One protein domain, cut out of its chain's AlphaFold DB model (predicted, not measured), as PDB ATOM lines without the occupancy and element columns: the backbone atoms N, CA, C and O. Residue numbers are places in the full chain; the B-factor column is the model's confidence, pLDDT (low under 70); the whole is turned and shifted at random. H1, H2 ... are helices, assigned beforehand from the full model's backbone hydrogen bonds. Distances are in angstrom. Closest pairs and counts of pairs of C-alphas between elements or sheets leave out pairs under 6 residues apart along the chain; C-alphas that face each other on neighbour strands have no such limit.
ATOM      1  N   ASP A   5     139.311 159.129 160.684       81.38
ATOM      2  CA  ASP A   5     139.511 157.987 159.795       81.38
ATOM      3  C   ASP A   5     138.397 156.947 159.903       81.38
ATOM      4  O   ASP A   5     138.015 156.370 158.889       81.38
ATOM      5  N   GLU A   6     137.813 156.754 161.085       82.88
ATOM      6  CA  GLU A   6     136.679 155.845 161.270       82.88
ATOM      7  C   GLU A   6     135.426 156.385 160.575       82.88
ATOM      8  O   GLU A   6     134.779 155.646 159.839       82.88
ATOM      9  N   ILE A   7     135.150 157.690 160.693       84.56
ATOM     10  CA  ILE A   7     134.058 158.354 159.957       84.56
ATOM     11  C   ILE A   7     134.273 158.217 158.447       84.56
ATOM     12  O   ILE A   7     133.354 157.852 157.715       84.56
ATOM     13  N   LYS A   8     135.497 158.474 157.959       86.50
ATOM     14  CA  LYS A   8     135.821 158.326 156.531       86.50
ATOM     15  C   LYS A   8     135.655 156.882 156.068       86.50
ATOM     16  O   LYS A   8     135.148 156.662 154.970       86.50
ATOM     17  N   LYS A   9     136.088 155.910 156.873       87.88
ATOM     18  CA  LYS A   9     135.991 154.483 156.559       87.88
ATOM     19  C   LYS A   9     134.532 154.029 156.510       87.88
ATOM     20  O   LYS A   9     134.137 153.483 155.484       87.88
ATOM     21  N   ALA A  10     133.745 154.336 157.541       88.06
ATOM     22  CA  ALA A  10     132.318 154.023 157.611       88.06
ATOM     23  C   ALA A  10     131.547 154.668 156.452       88.06
ATOM     24  O   ALA A  10     130.816 153.999 155.729       88.06
ATOM     25  N   TYR A  11     131.791 155.952 156.178       89.56
ATOM     26  CA  TYR A  11     131.173 156.619 155.036       89.56
ATOM     27  C   TYR A  11     131.563 155.961 153.707       89.56
ATOM     28  O   TYR A  11     130.722 155.781 152.833       89.56
ATOM     29  N   ARG A  12     132.834 155.577 153.519       88.75
ATOM     30  CA  ARG A  12     133.297 154.936 152.276       88.75
ATOM     31  C   ARG A  12     132.735 153.529 152.075       88.75
ATOM     32  O   ARG A  12     132.569 153.164 150.912       88.75
ATOM     33  N   SER A  13     132.430 152.781 153.140       89.50
ATOM     34  CA  SER A  13     131.816 151.446 153.046       89.50
ATOM     35  C   SER A  13     130.341 151.465 152.648       89.50
ATOM     36  O   SER A  13     129.821 150.434 152.233       89.50
ATOM     37  N   LEU A  14     129.672 152.616 152.736       89.38
ATOM     38  CA  LEU A  14     128.273 152.757 152.348       89.38
ATOM     39  C   LEU A  14     128.056 152.779 150.830       89.38
ATOM     40  O   LEU A  14     128.947 153.127 150.041       89.38
ATOM     41  N   THR A  15     126.819 152.480 150.422       91.38
ATOM     42  CA  THR A  15     126.408 152.581 149.021       91.38
ATOM     43  C   THR A  15     126.441 154.032 148.538       91.38
ATOM     44  O   THR A  15     126.468 154.998 149.306       91.38
ATOM     45  N   ARG A  16     126.424 154.230 147.215       90.19
ATOM     46  CA  ARG A  16     126.379 155.580 146.631       90.19
ATOM     47  C   ARG A  16     125.136 156.367 147.070       90.19
ATOM     48  O   ARG A  16     125.238 157.585 147.196       90.19
ATOM     49  N   VAL A  17     124.002 155.692 147.270       91.06
ATOM     50  CA  VAL A  17     122.734 156.325 147.663       91.06
ATOM     51  C   VAL A  17     122.820 156.817 149.103       91.06
ATOM     52  O   VAL A  17     122.597 158.004 149.336       91.06
ATOM     53  N   ASP A  18     123.262 155.966 150.026       89.56
ATOM     54  CA  ASP A  18     123.374 156.324 151.448       89.56
ATOM     55  C   ASP A  18     124.398 157.443 151.647       89.56
ATOM     56  O   ASP A  18     124.132 158.436 152.320       89.56
ATOM     57  N   ARG A  19     125.550 157.364 150.964       91.75
ATOM     58  CA  ARG A  19     126.548 158.446 150.977       91.75
ATOM     59  C   ARG A  19     125.957 159.783 150.538       91.75
ATOM     60  O   ARG A  19     126.250 160.811 151.145       91.75
ATOM     61  N   LYS A  20     125.130 159.777 149.486       92.94
ATOM     62  CA  LYS A  20     124.455 160.989 149.010       92.94
ATOM     63  C   LYS A  20     123.488 161.515 150.071       92.94
ATOM     64  O   LYS A  20     123.551 162.699 150.374       92.94
ATOM     65  N   GLN A  21     122.662 160.650 150.658       92.88
ATOM     66  CA  GLN A  21     121.726 161.046 151.711       92.88
ATOM     67  C   GLN A  21     122.449 161.654 152.915       92.88
ATOM     68  O   GLN A  21     122.094 162.746 153.341       92.88
ATOM     69  N   ILE A  22     123.510 161.015 153.413       92.31
ATOM     70  CA  ILE A  22     124.292 161.530 154.546       92.31
ATOM     71  C   ILE A  22     124.897 162.894 154.221       92.31
ATOM     72  O   ILE A  22     124.789 163.820 155.023       92.31
ATOM     73  N   LYS A  23     125.503 163.041 153.036       93.62
ATOM     74  CA  LYS A  23     126.042 164.324 152.576       93.62
ATOM     75  C   LYS A  23     124.955 165.399 152.563       93.62
ATOM     76  O   LYS A  23     125.175 166.480 153.097       93.62
ATOM     77  N   ASP A  24     123.797 165.101 151.982       93.81
ATOM     78  CA  ASP A  24     122.695 166.054 151.847       93.81
ATOM     79  C   ASP A  24     122.139 166.452 153.228       93.81
ATOM     80  O   ASP A  24     121.946 167.638 153.492       93.81
ATOM     81  N   VAL A  25     121.972 165.496 154.149       93.38
ATOM     82  CA  VAL A  25     121.535 165.760 155.533       93.38
ATOM     83  C   VAL A  25     122.532 166.654 156.264       93.38
ATOM     84  O   VAL A  25     122.129 167.654 156.858       93.38
ATOM     85  N   VAL A  26     123.829 166.342 156.211       92.75
ATOM     86  CA  VAL A  26     124.869 167.150 156.869       92.75
ATOM     87  C   VAL A  26     124.916 168.554 156.266       92.75
ATOM     88  O   VAL A  26     124.922 169.537 157.005       92.75
ATOM     89  N   CYS A  27     124.883 168.671 154.936       94.06
ATOM     90  CA  CYS A  27     124.883 169.968 154.268       94.06
ATOM     91  C   CYS A  27     123.671 170.820 154.650       94.06
ATOM     92  O   CYS A  27     123.837 171.987 154.996       94.06
ATOM     93  N   ASN A  28     122.474 170.235 154.667       94.81
ATOM     94  CA  ASN A  28     121.258 170.948 155.048       94.81
ATOM     95  C   ASN A  28     121.257 171.337 156.532       94.81
ATOM     96  O   ASN A  28     120.866 172.449 156.870       94.81
ATOM     97  N   THR A  29     121.741 170.454 157.413       94.56
ATOM     98  CA  THR A  29     121.765 170.687 158.868       94.56
ATOM     99  C   THR A  29     122.685 171.848 159.250       94.56
ATOM    100  O   THR A  29     122.346 172.636 160.128       94.56
ATOM    101  N   PHE A  30     123.840 171.974 158.590       93.00
ATOM    102  CA  PHE A  30     124.851 172.986 158.924       93.00
ATOM    103  C   PHE A  30     124.928 174.148 157.922       93.00
ATOM    104  O   PHE A  30     125.805 175.002 158.040       93.00
ATOM    105  N   GLY A  31     124.028 174.195 156.934       92.69
ATOM    106  CA  GLY A  31     124.026 175.227 155.893       92.69
ATOM    107  C   GLY A  31     125.262 175.184 154.986       92.69
ATOM    108  O   GLY A  31     125.726 176.220 154.513       92.69
ATOM    109  N   TYR A  32     125.837 174.000 154.772       90.62
ATOM    110  CA  TYR A  32     127.041 173.836 153.966       90.62
ATOM    111  C   TYR A  32     126.741 173.686 152.487       90.62
ATOM    112  O   TYR A  32     125.762 173.070 152.067       90.62
ATOM    113  N   LYS A  33     127.681 174.177 151.682       92.62
ATOM    114  CA  LYS A  33     127.796 173.759 150.290       92.62
ATOM    115  C   LYS A  33     128.538 172.427 150.241       92.62
ATOM    116  O   LYS A  33     129.370 172.129 151.097       92.62
ATOM    117  N   GLU A  34     128.311 171.665 149.177       90.31
ATOM    118  CA  GLU A  34     128.981 170.378 148.960       90.31
ATOM    119  C   GLU A  34     130.514 170.471 149.063       90.31
ATOM    120  O   GLU A  34     131.150 169.584 149.630       90.31
ATOM    121  N   ARG A  35     131.106 171.577 148.596       91.69
ATOM    122  CA  ARG A  35     132.549 171.824 148.706       91.69
ATOM    123  C   ARG A  35     133.046 171.787 150.157       91.69
ATOM    124  O   ARG A  35     134.058 171.152 150.418       91.69
ATOM    125  N   ASN A  36     132.316 172.375 151.106       91.38
ATOM    126  CA  ASN A  36     132.723 172.380 152.516       91.38
ATOM    127  C   ASN A  36     132.745 170.960 153.103       91.38
ATOM    128  O   ASN A  36     133.649 170.605 153.858       91.38
ATOM    129  N   PHE A  37     131.767 170.131 152.729       90.62
ATOM    130  CA  PHE A  37     131.735 168.723 153.125       90.62
ATOM    131  C   PHE A  37     132.938 167.962 152.549       90.62
ATOM    132  O   PHE A  37     133.589 167.196 153.258       90.62
ATOM    133  N   GLN A  38     133.271 168.199 151.276       90.00
ATOM    134  CA  GLN A  38     134.419 167.570 150.619       90.00
ATOM    135  C   GLN A  38     135.756 167.969 151.262       90.00
ATOM    136  O   GLN A  38     136.584 167.092 151.493       90.00
ATOM    137  N   GLU A  39     135.952 169.240 151.619       90.88
ATOM    138  CA  GLU A  39     137.177 169.722 152.282       90.88
ATOM    139  C   GLU A  39     137.325 169.143 153.710       90.88
ATOM    140  O   GLU A  39     138.415 168.782 154.161       90.88
ATOM    141  N   LYS A  40     136.218 168.940 154.436       88.75
ATOM    142  CA  LYS A  40     136.246 168.226 155.727       88.75
ATOM    143  C   LYS A  40     136.526 166.727 155.562       88.75
ATOM    144  O   LYS A  40     137.235 166.121 156.370       88.75
ATOM    145  N   MET A  41     136.024 166.118 154.487       87.06
ATOM    146  CA  MET A  41     136.312 164.721 154.140       87.06
ATOM    147  C   MET A  41     137.736 164.508 153.612       87.06
ATOM    148  O   MET A  41     138.310 163.439 153.843       87.06
ATOM    149  N   SER A  42     138.346 165.495 152.951       86.25
ATOM    150  CA  SER A  42     139.765 165.451 152.569       86.25
ATOM    151  C   SER A  42     140.655 165.542 153.812       86.25
ATOM    152  O   SER A  42     141.646 164.822 153.916       86.25
ATOM    153  N   GLY A  43     140.207 166.271 154.838       82.56
ATOM    154  CA  GLY A  43     140.941 166.514 156.080       82.56
ATOM    155  C   GLY A  43     141.596 167.894 156.130       82.56
ATOM    156  O   GLY A  43     142.289 168.173 157.104       82.56
ATOM    157  N   GLU A  44     141.348 168.737 155.125       83.50
ATOM    158  CA  GLU A  44     141.765 170.142 155.081       83.50
ATOM    159  C   GLU A  44     141.143 170.953 156.227       83.50
ATOM    160  O   GLU A  44     141.807 171.793 156.829       83.50
ATOM    161  N   TYR A  45     139.907 170.616 156.614       83.38
ATOM    162  CA  TYR A  45     139.243 171.183 157.787       83.38
ATOM    163  C   TYR A  45     138.802 170.121 158.792       83.38
ATOM    164  O   TYR A  45     138.495 168.972 158.468       83.38
ATOM    165  N   ASN A  46     138.733 170.536 160.057       84.38
ATOM    166  CA  ASN A  46     138.228 169.706 161.142       84.38
ATOM    167  C   ASN A  46     136.693 169.687 161.152       84.38
ATOM    168  O   ASN A  46     136.033 170.708 160.943       84.38
ATOM    169  N   TRP A  47     136.128 168.525 161.470       87.69
ATOM    170  CA  TRP A  47     134.745 168.421 161.922       87.69
ATOM    171  C   TRP A  47     134.635 168.969 163.349       87.69
ATOM    172  O   TRP A  47     135.462 168.654 164.208       87.69
ATOM    173  N   SER A  48     133.626 169.788 163.610       89.31
ATOM    174  CA  SER A  48     133.237 170.197 164.956       89.31
ATOM    175  C   SER A  48     132.572 169.037 165.701       89.31
ATOM    176  O   SER A  48     132.135 168.050 165.107       89.31
ATOM    177  N   LYS A  49     132.455 169.164 167.027       87.38
ATOM    178  CA  LYS A  49     131.807 168.145 167.868       87.38
ATOM    179  C   LYS A  49     130.351 167.881 167.463       87.38
ATOM    180  O   LYS A  49     129.932 166.729 167.475       87.38
ATOM    181  N   ALA A  50     129.608 168.923 167.083       89.12
ATOM    182  CA  ALA A  50     128.220 168.794 166.643       89.12
ATOM    183  C   ALA A  50     128.118 168.010 165.327       89.12
ATOM    184  O   ALA A  50     127.324 167.079 165.219       89.12
ATOM    185  N   GLU A  51     128.977 168.328 164.355       89.50
ATOM    186  CA  GLU A  51     129.014 167.612 163.077       89.50
ATOM    187  C   GLU A  51     129.411 166.144 163.251       89.50
ATOM    188  O   GLU A  51     128.807 165.264 162.645       89.50
ATOM    189  N   ILE A  52     130.390 165.869 164.122       87.81
ATOM    190  CA  ILE A  52     130.786 164.500 164.474       87.81
ATOM    191  C   ILE A  52     129.608 163.735 165.093       87.81
ATOM    192  O   ILE A  52     129.418 162.569 164.764       87.81
ATOM    193  N   GLY A  53     128.806 164.369 165.955       87.44
ATOM    194  CA  GLY A  53     127.620 163.747 166.553       87.44
ATOM    195  C   GLY A  53     126.551 163.370 165.522       87.44
ATOM    196  O   GLY A  53     126.030 162.253 165.550       87.44
ATOM    197  N   VAL A  54     126.277 164.261 164.564       90.06
ATOM    198  CA  VAL A  54     125.354 163.976 163.450       90.06
ATOM    199  C   VAL A  54     125.893 162.841 162.581       90.06
ATOM    200  O   VAL A  54     125.176 161.881 162.316       90.06
ATOM    201  N   LEU A  55     127.170 162.896 162.189       88.88
ATOM    202  CA  LEU A  55     127.798 161.853 161.376       88.88
ATOM    203  C   LEU A  55     127.806 160.493 162.076       88.88
ATOM    204  O   LEU A  55     127.510 159.498 161.433       88.88
ATOM    205  N   LYS A  56     128.090 160.440 163.381       86.44
ATOM    206  CA  LYS A  56     128.007 159.206 164.178       86.44
ATOM    207  C   LYS A  56     126.615 158.594 164.153       86.44
ATOM    208  O   LYS A  56     126.501 157.389 163.975       86.44
ATOM    209  N   SER A  57     125.589 159.429 164.307       86.75
ATOM    210  CA  SER A  57     124.193 158.984 164.302       86.75
ATOM    211  C   SER A  57     123.789 158.446 162.928       86.75
ATOM    212  O   SER A  57     123.171 157.397 162.836       86.75
ATOM    213  N   LEU A  58     124.186 159.135 161.854       88.69
ATOM    214  CA  LEU A  58     123.881 158.740 160.474       88.69
ATOM    215  C   LEU A  58     124.675 157.521 159.985       88.69
ATOM    216  O   LEU A  58     124.226 156.820 159.088       88.69
ATOM    217  N   LEU A  59     125.876 157.313 160.525       86.94
ATOM    218  CA  LEU A  59     126.764 156.202 160.178       86.94
ATOM    219  C   LEU A  59     126.651 155.029 161.162       86.94
ATOM    220  O   LEU A  59     127.440 154.094 161.056       86.94
ATOM    221  N   GLU A  60     125.734 155.112 162.132       82.44
ATOM    222  CA  GLU A  60     125.497 154.095 163.167       82.44
ATOM    223  C   GLU A  60     126.771 153.684 163.934       82.44
ATOM    224  O   GLU A  60     126.903 152.566 164.420       82.44
TER     225      GLU A  60
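This is residues 5 to 60 of the 64 residues of an uncharacterized protein of Flectobacillus sp. BAB-3569 (UniProt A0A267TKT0). Four helices form a compact, rounded body: H4 runs back beside the long H2, H3 is set across H2's later part, and H1 comes near the other three. The 56 printed residues hold H1 to H4 in chain order and no named strand: all helix, radius of gyration of the C-alphas 10.2 A. The spans are 22 by 21 by 18 A.

Start at H1, residues 5 to 13, which touches no helix. Next, H2, residues 16 to 30, touches H3, residues 34 to 42, with residues 23 to 27 alone; the closest C-alphas, Cys 27 and Glu 34, are 6.7 A apart. H2 touches H4, residues 49 to 58, closest at C-alphas 22 and 58, 6.6 A, opposite ways at a shallow tilt of 33 degrees, only just short of steep. In these helices every O i to N i+4 pair is within hydrogen-bond range.

Find C-alpha 5 at (139.511, 157.987, 159.795), where H1 begins, 12.1 A long. H2 runs 21.4 A, H3 12.4 A, and H4 14.4 A to C-alpha 58 at (123.881, 158.740, 160.474).

The printed part has no cut, no long link and no residue under pLDDT 70.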